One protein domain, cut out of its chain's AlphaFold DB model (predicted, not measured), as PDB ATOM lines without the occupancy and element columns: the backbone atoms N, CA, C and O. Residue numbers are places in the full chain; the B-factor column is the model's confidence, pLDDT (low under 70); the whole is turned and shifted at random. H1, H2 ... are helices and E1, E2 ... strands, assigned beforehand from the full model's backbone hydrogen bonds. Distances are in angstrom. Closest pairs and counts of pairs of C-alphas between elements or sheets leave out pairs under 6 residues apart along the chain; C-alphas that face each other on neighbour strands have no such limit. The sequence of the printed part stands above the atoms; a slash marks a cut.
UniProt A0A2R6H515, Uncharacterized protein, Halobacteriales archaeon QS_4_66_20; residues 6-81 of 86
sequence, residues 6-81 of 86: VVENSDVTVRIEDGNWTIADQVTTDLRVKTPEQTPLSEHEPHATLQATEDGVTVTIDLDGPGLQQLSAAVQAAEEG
ATOM      1  N   VAL A   6      40.390  48.943  28.777       68.94
ATOM      2  CA  VAL A   6      40.740  47.717  29.500       68.94
ATOM      3  C   VAL A   6      40.897  48.084  30.967       68.94
ATOM      4  O   VAL A   6      41.608  49.038  31.278       68.94
ATOM      5  N   VAL A   7      40.228  47.337  31.841       71.75
ATOM      6  CA  VAL A   7      40.409  47.414  33.291       71.75
ATOM      7  C   VAL A   7      41.186  46.169  33.708       71.75
ATOM      8  O   VAL A   7      40.670  45.052  33.638       71.75
ATOM      9  N   GLU A   8      42.451  46.364  34.068       72.62
ATOM     10  CA  GLU A   8      43.359  45.289  34.484       72.62
ATOM     11  C   GLU A   8      43.008  44.804  35.899       72.62
ATOM     12  O   GLU A   8      42.673  45.612  36.763       72.62
ATOM     13  N   ASN A   9      43.163  43.502  36.158       57.84
ATOM     14  CA  ASN A   9      42.948  42.879  37.474       57.84
ATOM     15  C   ASN A   9      41.549  43.144  38.078       57.84
ATOM     16  O   ASN A   9      41.428  43.510  39.246       57.84
ATOM     17  N   SER A  10      40.488  42.965  37.286       59.59
ATOM     18  CA  SER A  10      39.106  43.097  37.766       59.59
ATOM     19  C   SER A  10      38.631  41.789  38.402       59.59
ATOM     20  O   SER A  10      38.679  40.752  37.741       59.59
ATOM     21  N   ASP A  11      38.116  41.831  39.632       61.38
ATOM     22  CA  ASP A  11      37.459  40.674  40.256       61.38
ATOM     23  C   ASP A  11      36.046  40.491  39.683       61.38
ATOM     24  O   ASP A  11      35.102  41.193  40.050       61.38
ATOM     25  N   VAL A  12      35.881  39.526  38.781       58.44
ATOM     26  CA  VAL A  12      34.584  39.188  38.182       58.44
ATOM     27  C   VAL A  12      33.902  38.113  39.032       58.44
ATOM     28  O   VAL A  12      34.431  37.017  39.158       58.44
ATOM     29  N   THR A  13      32.727  38.417  39.604       50.16
ATOM     30  CA  THR A  13      31.921  37.503  40.454       50.16
ATOM     31  C   THR A  13      30.450  37.443  40.031       50.16
ATOM     32  O   THR A  13      29.889  38.456  39.625       50.16
ATOM     33  N   VAL A  14      29.789  36.298  40.261       46.03
ATOM     34  CA  VAL A  14      28.331  36.114  40.485       46.03
ATOM     35  C   VAL A  14      28.079  34.838  41.368       46.03
ATOM     36  O   VAL A  14      28.923  34.569  42.219       46.03
ATOM     37  N   ARG A  15      26.967  34.051  41.302       39.31
ATOM     38  CA  ARG A  15      26.778  32.758  42.062       39.31
ATOM     39  C   ARG A  15      25.728  31.742  41.487       39.31
ATOM     40  O   ARG A  15      24.559  32.094  41.382       39.31
ATOM     41  N   ILE A  16      26.154  30.543  41.037       43.41
ATOM     42  CA  ILE A  16      25.522  29.694  39.969       43.41
ATOM     43  C   ILE A  16      24.188  29.001  40.354       43.41
ATOM     44  O   ILE A  16      24.251  28.034  41.113       43.41
ATOM     45  N   GLU A  17      23.014  29.367  39.792       37.03
ATOM     46  CA  GLU A  17      21.719  28.778  40.245       37.03
ATOM     47  C   GLU A  17      20.613  28.573  39.165       37.03
ATOM     48  O   GLU A  17      20.265  29.467  38.394       37.03
ATOM     49  N   ASP A  18      20.031  27.361  39.128       39.84
ATOM     50  CA  ASP A  18      18.853  26.928  38.334       39.84
ATOM     51  C   ASP A  18      18.851  27.239  36.821       39.84
ATOM     52  O   ASP A  18      17.814  27.480  36.202       39.84
ATOM     53  N   GLY A  19      20.025  27.194  36.186       36.50
ATOM     54  CA  GLY A  19      20.173  27.497  34.756       36.50
ATOM     55  C   GLY A  19      20.201  28.996  34.441       36.50
ATOM     56  O   GLY A  19      20.337  29.367  33.274       36.50
ATOM     57  N   ASN A  20      20.140  29.849  35.466       36.53
ATOM     58  CA  ASN A  20      20.510  31.253  35.355       36.53
ATOM     59  C   ASN A  20      22.038  31.386  35.398       36.53
ATOM     60  O   ASN A  20      22.740  30.609  36.050       36.53
ATOM     61  N   TRP A  21      22.554  32.355  34.644       43.19
ATOM     62  CA  TRP A  21      23.987  32.552  34.462       43.19
ATOM     63  C   TRP A  21      24.592  33.333  35.605       43.19
ATOM     64  O   TRP A  21      24.341  34.526  35.755       43.19
ATOM     65  N   THR A  22      25.464  32.674  36.352       41.50
ATOM     66  CA  THR A  22      26.054  33.302  37.519       41.50
ATOM     67  C   THR A  22      27.400  32.613  37.861       41.50
ATOM     68  O   THR A  22      27.412  31.508  38.372       41.50
ATOM     69  N   ILE A  23      28.566  33.215  37.574       46.22
ATOM     70  CA  ILE A  23      29.912  32.619  37.800       46.22
ATOM     71  C   ILE A  23      30.352  32.730  39.277       46.22
ATOM     72  O   ILE A  23      30.734  33.800  39.722       46.22
ATOM     73  N   ALA A  24      30.321  31.642  40.057       44.03
ATOM     74  CA  ALA A  24      30.522  31.681  41.520       44.03
ATOM     75  C   ALA A  24      31.959  31.898  42.047       44.03
ATOM     76  O   ALA A  24      32.143  31.866  43.268       44.03
ATOM     77  N   ASP A  25      32.950  32.121  41.193       46.16
ATOM     78  CA  ASP A  25      34.340  32.348  41.609       46.16
ATOM     79  C   ASP A  25      34.690  33.838  41.570       46.16
ATOM     80  O   ASP A  25      34.168  34.561  40.726       46.16
ATOM     81  N   GLN A  26      35.558  34.292  42.480       53.38
ATOM     82  CA  GLN A  26      36.239  35.580  42.325       53.38
ATOM     83  C   GLN A  26      37.449  35.340  41.436       53.38
ATOM     84  O   GLN A  26      38.440  34.762  41.884       53.38
ATOM     85  N   VAL A  27      37.356  35.772  40.184       58.88
ATOM     86  CA  VAL A  27      38.430  35.598  39.211       58.88
ATOM     87  C   VAL A  27      38.926  36.933  38.688       58.88
ATOM     88  O   VAL A  27      38.156  37.777  38.227       58.88
ATOM     89  N   THR A  28      40.238  37.113  38.806       66.62
ATOM     90  CA  THR A  28      40.953  38.352  38.514       66.62
ATOM     91  C   THR A  28      41.352  38.361  37.037       66.62
ATOM     92  O   THR A  28      42.415  37.866  36.660       66.62
ATOM     93  N   THR A  29      40.491  38.923  36.187       74.81
ATOM     94  CA  THR A  29      40.678  38.955  34.725       74.81
ATOM     95  C   THR A  29      40.569  40.377  34.160       74.81
ATOM     96  O   THR A  29      40.119  41.309  34.828       74.81
ATOM     97  N   ASP A  30      41.017  40.565  32.919       79.75
ATOM     98  CA  ASP A  30      40.897  41.836  32.204       79.75
ATOM     99  C   ASP A  30      39.458  42.033  31.720       79.75
ATOM    100  O   ASP A  30      39.009  41.348  30.790       79.75
ATOM    101  N   LEU A  31      38.758  43.033  32.257       80.75
ATOM    102  CA  LEU A  31      37.490  43.471  31.683       80.75
ATOM    103  C   LEU A  31      37.764  44.388  30.485       80.75
ATOM    104  O   LEU A  31      38.432  45.416  30.606       80.75
ATOM    105  N   ARG A  32      37.238  44.031  29.309       84.19
ATOM    106  CA  ARG A  32      37.421  44.790  28.063       84.19
ATOM    107  C   ARG A  32      36.102  45.367  27.574       84.19
ATOM    108  O   ARG A  32      35.147  44.626  27.352       84.19
ATOM    109  N   VAL A  33      36.081  46.673  27.325       86.38
ATOM    110  CA  VAL A  33      34.935  47.383  26.743       86.38
ATOM    111  C   VAL A  33      35.182  47.609  25.254       86.38
ATOM    112  O   VAL A  33      36.159  48.254  24.862       86.38
ATOM    113  N   LYS A  34      34.283  47.102  24.410       86.62
ATOM    114  CA  LYS A  34      34.301  47.317  22.958       86.62
ATOM    115  C   LYS A  34      33.137  48.214  22.560       86.62
ATOM    116  O   LYS A  34      31.992  47.918  22.876       86.62
ATOM    117  N   THR A  35      33.422  49.289  21.831       85.38
ATOM    118  CA  THR A  35      32.384  50.062  21.131       85.38
ATOM    119  C   THR A  35      32.107  49.432  19.765       85.38
ATOM    120  O   THR A  35      33.070  48.976  19.139       85.38
ATOM    121  N   PRO A  36      30.865  49.463  19.252       85.06
ATOM    122  CA  PRO A  36      30.553  48.996  17.904       85.06
ATOM    123  C   PRO A  36      31.359  49.761  16.840       85.06
ATOM    124  O   PRO A  36      31.721  50.928  17.018       85.06
ATOM    125  N   GLU A  37      31.646  49.096  15.718       85.62
ATOM    126  CA  GLU A  37      32.396  49.688  14.596       85.62
ATOM    127  C   GLU A  37      31.598  50.769  13.847       85.62
ATOM    128  O   GLU A  37      32.176  51.614  13.160       85.62
ATOM    129  N   GLN A  38      30.272  50.745  13.987       84.94
ATOM    130  CA  GLN A  38      29.328  51.687  13.393       84.94
ATOM    131  C   GLN A  38      28.503  52.358  14.493       84.94
ATOM    132  O   GLN A  38      28.321  51.798  15.572       84.94
ATOM    133  N   THR A  39      28.003  53.565  14.224       86.75
ATOM    134  CA  THR A  39      27.072  54.247  15.130       86.75
ATOM    135  C   THR A  39      25.735  53.498  15.144       86.75
ATOM    136  O   THR A  39      25.154  53.351  14.066       86.75
ATOM    137  N   PRO A  40      25.229  53.070  16.314       88.50
ATOM    138  CA  PRO A  40      23.898  52.482  16.437       88.50
ATOM    139  C   PRO A  40      22.809  53.426  15.915       88.50
ATOM    140  O   PRO A  40      22.870  54.639  16.132       88.50
ATOM    141  N   LEU A  41      21.814  52.872  15.225       89.69
ATOM    142  CA  LEU A  41      20.701  53.615  14.627       89.69
ATOM    143  C   LEU A  41      19.493  53.737  15.567       89.69
ATOM    144  O   LEU A  41      18.579  54.517  15.292       89.69
ATOM    145  N   SER A  42      19.493  52.999  16.677       89.50
ATOM    146  CA  SER A  42      18.458  53.033  17.710       89.50
ATOM    147  C   SER A  42      19.045  52.903  19.120       89.50
ATOM    148  O   SER A  42      20.222  52.584  19.306       89.50
ATOM    149  N   GLU A  43      18.221  53.171  20.135       84.75
ATOM    150  CA  GLU A  43      18.604  53.016  21.544       84.75
ATOM    151  C   GLU A  43      18.689  51.550  21.998       84.75
ATOM    152  O   GLU A  43      19.403  51.276  22.954       84.75
ATOM    153  N   HIS A  44      18.030  50.626  21.286       85.69
ATOM    154  CA  HIS A  44      17.993  49.183  21.578       85.69
ATOM    155  C   HIS A  44      19.023  48.352  20.796       85.69
ATOM    156  O   HIS A  44      19.128  47.140  20.989       85.69
ATOM    157  N   GLU A  45      19.764  48.967  19.875       88.19
ATOM    158  CA  GLU A  45      20.944  48.338  19.278       88.19
ATOM    159  C   GLU A  45      22.108  48.302  20.289       88.19
ATOM    160  O   GLU A  45      22.115  49.097  21.228       88.19
ATOM    161  N   PRO A  46      23.120  47.430  20.121       88.25
ATOM    162  CA  PRO A  46      24.280  47.402  21.014       88.25
ATOM    163  C   PRO A  46      25.117  48.688  20.918       88.25
ATOM    164  O   PRO A  46      25.643  49.022  19.855       88.25
ATOM    165  N   HIS A  47      25.279  49.403  22.035       90.81
ATOM    166  CA  HIS A  47      26.130  50.599  22.163       90.81
ATOM    167  C   HIS A  47      27.505  50.268  22.755       90.81
ATOM    168  O   HIS A  47      28.477  50.975  22.477       90.81
ATOM    169  N   ALA A  48      27.614  49.183  23.525       88.25
ATOM    170  CA  ALA A  48      28.881  48.627  23.986       88.25
ATOM    171  C   ALA A  48      28.778  47.114  24.223       88.25
ATOM    172  O   ALA A  48      27.713  46.602  24.546       88.25
ATOM    173  N   THR A  49      29.908  46.420  24.140       87.50
ATOM    174  CA  THR A  49      30.046  45.024  24.565       87.50
ATOM    175  C   THR A  49      31.095  44.948  25.669       87.50
ATOM    176  O   THR A  49      32.245  45.350  25.457       87.50
ATOM    177  N   LEU A  50      30.724  44.412  26.830       87.31
ATOM    178  CA  LEU A  50      31.665  44.003  27.870       87.31
ATOM    179  C   LEU A  50      32.137  42.578  27.593       87.31
ATOM    180  O   LEU A  50      31.326  41.699  27.299       87.31
ATOM    181  N   GLN A  51      33.438  42.334  27.714       85.06
ATOM    182  CA  GLN A  51      34.019  41.006  27.565       85.06
ATOM    183  C   GLN A  51      35.041  40.719  28.666       85.06
ATOM    184  O   GLN A  51      35.983  41.487  28.846       85.06
ATOM    185  N   ALA A  52      34.877  39.572  29.320       82.62
ATOM    186  CA  ALA A  52      35.857  38.960  30.212       82.62
ATOM    187  C   ALA A  52      36.202  37.560  29.675       82.62
ATOM    188  O   ALA A  52      35.316  36.843  29.197       82.62
ATOM    189  N   THR A  53      37.477  37.173  29.717       80.94
ATOM    190  CA  THR A  53      37.962  35.901  29.152       80.94
ATOM    191  C   THR A  53      39.027  35.297  30.055       80.94
ATOM    192  O   THR A  53      40.010  35.959  30.372       80.94
ATOM    193  N   GLU A  54      38.864  34.027  30.409       79.88
ATOM    194  CA  GLU A  54      39.748  33.301  31.322       79.88
ATOM    195  C   GLU A  54      39.600  31.791  31.108       79.88
ATOM    196  O   GLU A  54      38.493  31.324  30.852       79.88
ATOM    197  N   ASP A  55      40.700  31.032  31.149       78.25
ATOM    198  CA  ASP A  55      40.733  29.558  31.060       78.25
ATOM    199  C   ASP A  55      39.840  28.922  29.969       78.25
ATOM    200  O   ASP A  55      39.335  27.806  30.080       78.25
ATOM    201  N   GLY A  56      39.673  29.637  28.850       72.56
ATOM    202  CA  GLY A  56      38.845  29.231  27.709       72.56
ATOM    203  C   GLY A  56      37.352  29.562  27.838       72.56
ATOM    204  O   GLY A  56      36.623  29.453  26.853       72.56
ATOM    205  N   VAL A  57      36.898  30.026  29.002       75.06
ATOM    206  CA  VAL A  57      35.579  30.632  29.208       75.06
ATOM    207  C   VAL A  57      35.612  32.079  28.709       75.06
ATOM    208  O   VAL A  57      36.606  32.794  28.830       75.06
ATOM    209  N   THR A  58      34.522  32.535  28.095       79.19
ATOM    210  CA  THR A  58      34.343  33.943  27.724       79.19
ATOM    211  C   THR A  58      32.933  34.376  28.069       79.19
ATOM    212  O   THR A  58      31.964  33.827  27.547       79.19
ATOM    213  N   VAL A  59      32.835  35.383  28.931       81.00
ATOM    214  CA  VAL A  59      31.590  36.077  29.251       81.00
ATOM    215  C   VAL A  59      31.508  37.292  28.339       81.00
ATOM    216  O   VAL A  59      32.485  38.021  28.162       81.00
ATOM    217  N   THR A  60      30.365  37.486  27.691       83.00
ATOM    218  CA  THR A  60      30.113  38.621  26.798       83.00
ATOM    219  C   THR A  60      28.733  39.176  27.116       83.00
ATOM    220  O   THR A  60      27.767  38.417  27.147       83.00
ATOM    221  N   ILE A  61      28.661  40.476  27.394       85.62
ATOM    222  CA  ILE A  61      27.425  41.189  27.720       85.62
ATOM    223  C   ILE A  61      27.302  42.340  26.728       85.62
ATOM    224  O   ILE A  61      28.126  43.255  26.740       85.62
ATOM    225  N   ASP A  62      26.285  42.284  25.874       90.00
ATOM    226  CA  ASP A  62      25.929  43.393  24.995       90.00
ATOM    227  C   ASP A  62      25.002  44.355  25.744       90.00
ATOM    228  O   ASP A  62      23.994  43.952  26.323       90.00
ATOM    229  N   LEU A  63      25.374  45.633  25.747       89.25
ATOM    230  CA  LEU A  63      24.666  46.725  26.398       89.25
ATOM    231  C   LEU A  63      24.065  47.628  25.329       89.25
ATOM    232  O   LEU A  63      24.782  48.130  24.455       89.25
ATOM    233  N   ASP A  64      22.763  47.864  25.422       93.06
ATOM    234  CA  ASP A  64      22.077  48.884  24.639       93.06
ATOM    235  C   ASP A  64      22.310  50.290  25.236       93.06
ATOM    236  O   ASP A  64      23.034  50.462  26.224       93.06
ATOM    237  N   GLY A  65      21.757  51.330  24.610       89.12
ATOM    238  CA  GLY A  65      21.945  52.716  25.050       89.12
ATOM    239  C   GLY A  65      21.473  52.979  26.493       89.12
ATOM    240  O   GLY A  65      22.213  53.599  27.265       89.12
ATOM    241  N   PRO A  66      20.267  52.527  26.889       90.44
ATOM    242  CA  PRO A  66      19.791  52.585  28.270       90.44
ATOM    243  C   PRO A  66      20.616  51.743  29.255       90.44
ATOM    244  O   PRO A  66      20.884  52.206  30.366       90.44
ATOM    245  N   GLY A  67      21.032  50.529  28.886       88.12
ATOM    246  CA  GLY A  67      21.832  49.645  29.739       88.12
ATOM    247  C   GLY A  67      23.234  50.194  30.014       88.12
ATOM    248  O   GLY A  67      23.707  50.163  31.151       88.12
ATOM    249  N   LEU A  68      23.878  50.786  29.004       88.44
ATOM    250  CA  LEU A  68      25.183  51.435  29.157       88.44
ATOM    251  C   LEU A  68      25.122  52.664  30.082       88.44
ATOM    252  O   LEU A  68      26.044  52.886  30.867       88.44
ATOM    253  N   GLN A  69      24.036  53.443  30.028       88.75
ATOM    254  CA  GLN A  69      23.822  54.573  30.941       88.75
ATOM    255  C   GLN A  69      23.629  54.116  32.391       88.75
ATOM    256  O   GLN A  69      24.245  54.689  33.287       88.75
ATOM    257  N   GLN A  70      22.837  53.064  32.620       87.75
ATOM    258  CA  GLN A  70      22.647  52.479  33.954       87.75
ATOM    259  C   GLN A  70      23.967  51.968  34.541       87.75
ATOM    260  O   GLN A  70      24.287  52.286  35.683       87.75
ATOM    261  N   LEU A  71      24.777  51.256  33.748       87.31
ATOM    262  CA  LEU A  71      26.103  50.813  34.179       87.31
ATOM    263  C   LEU A  71      27.014  51.997  34.538       87.31
ATOM    264  O   LEU A  71      27.670  51.967  35.575       87.31
ATOM    265  N   SER A  72      27.049  53.042  33.706       87.75
ATOM    266  CA  SER A  72      27.868  54.230  33.977       87.75
ATOM    267  C   SER A  72      27.454  54.937  35.270       87.75
ATOM    268  O   SER A  72      28.323  55.403  36.000       87.75
ATOM    269  N   ALA A  73      26.151  55.009  35.558       85.94
ATOM    270  CA  ALA A  73      25.635  55.597  36.790       85.94
ATOM    271  C   ALA A  73      25.971  54.738  38.020       85.94
ATOM    272  O   ALA A  73      26.409  55.276  39.032       85.94
ATOM    273  N   ALA A  74      25.838  53.410  37.924       82.25
ATOM    274  CA  ALA A  74      26.181  52.489  39.010       82.25
ATOM    275  C   ALA A  74      27.684  52.515  39.351       82.25
ATOM    276  O   ALA A  74      28.047  52.501  40.525       82.25
ATOM    277  N   VAL A  75      28.562  52.607  38.341       84.88
ATOM    278  CA  VAL A  75      30.010  52.781  38.556       84.88
ATOM    279  C   VAL A  75      30.304  54.123  39.225       84.88
ATOM    280  O   VAL A  75      31.062  54.151  40.188       84.88
ATOM    281  N   GLN A  76      29.679  55.216  38.773       84.94
ATOM    282  CA  GLN A  76      29.879  56.535  39.381       84.94
ATOM    283  C   GLN A  76      29.415  56.571  40.849       84.94
ATOM    284  O   GLN A  76      30.154  57.049  41.703       84.94
ATOM    285  N   ALA A  77      28.241  56.012  41.162       79.06
ATOM    286  CA  ALA A  77      27.753  55.905  42.541       79.06
ATOM    287  C   ALA A  77      28.734  55.121  43.432       79.06
ATOM    288  O   ALA A  77      29.083  55.573  44.523       79.06
ATOM    289  N   ALA A  78      29.270  54.002  42.930       78.75
ATOM    290  CA  ALA A  78      30.272  53.210  43.640       78.75
ATOM    291  C   ALA A  78      31.611  53.955  43.845       78.75
ATOM    292  O   ALA A  78      32.238  53.788  44.893       78.75
ATOM    293  N   GLU A  79      32.051  54.791  42.894       83.94
ATOM    294  CA  GLU A  79      33.223  55.672  43.063       83.94
ATOM    295  C   GLU A  79      32.981  56.778  44.105       83.94
ATOM    296  O   GLU A  79      33.892  57.131  44.857       83.94
ATOM    297  N   GLU A  80      31.759  57.310  44.172       89.38
ATOM    298  CA  GLU A  80      31.343  58.331  45.144       89.38
ATOM    299  C   GLU A  80      31.042  57.737  46.540       89.38
ATOM    300  O   GLU A  80      30.963  58.470  47.528       89.38
ATOM    301  N   GLY A  81      30.975  56.403  46.650       79.69
ATOM    302  CA  GLY A  81      30.689  55.677  47.890       79.69
ATOM    303  C   GLY A  81      29.207  55.671  48.271       79.69
ATOM    304  O   GLY A  81      28.879  55.432  49.435       79.69
TER     305      GLY A  81
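Overview. This is residues 6 to 81 of the 86 residues of an uncharacterized protein of Halobacteriales archaeon QS_4_66_20 (UniProt A0A2R6H515). A strongly twisted antiparallel sheet, E1 - E2 - E3 - E4, is a meander, each strand the neighbour of the one before; H1 packs on it with residues 65 to 71, and residues 72 to 81 stick out. The 76 printed residues run E1 E2 E3 E4 H1, class mixed. The whole is only just loose, close to compact: radius of gyration of the C-alphas 13.8 A, spans 36 by 32 by 27 A.

Along the chain. E1 is residues 6 to 12, 13.6 A, from C-alpha 6 at (40.740, 47.717, 29.500); E2 27 to 34, 20.5 A; E3 48 to 54, 20.2 A; E4 57 to 63, 19.6 A; H1 65 to 80, 22.9 A, to C-alpha 80 at (31.343, 58.331, 45.144).

Arrangement. Within hydrogen-bond range are N 7 and O 31, 2.9 A, in hairpin E1 and E2; N 32 and O 51, 2.9 A, in hairpin E2 and E3; N 50 and O 61, 2.8 A, in hairpin E3 and E4. H1 is on the sheet; the closest C-alphas of E3 and H1 are Ala 48 and Leu 68, 6.9 A. In H1 every O i to N i+4 pair is within range.

Size, cuts and confidence. The farthest C-alphas, Asp 25 and Leu 41, are 37.0 A apart. The printed part has no cut; links E1 to E2 and E2 to E3 are long. Residues 6 and 9 to 28 have pLDDT under 70.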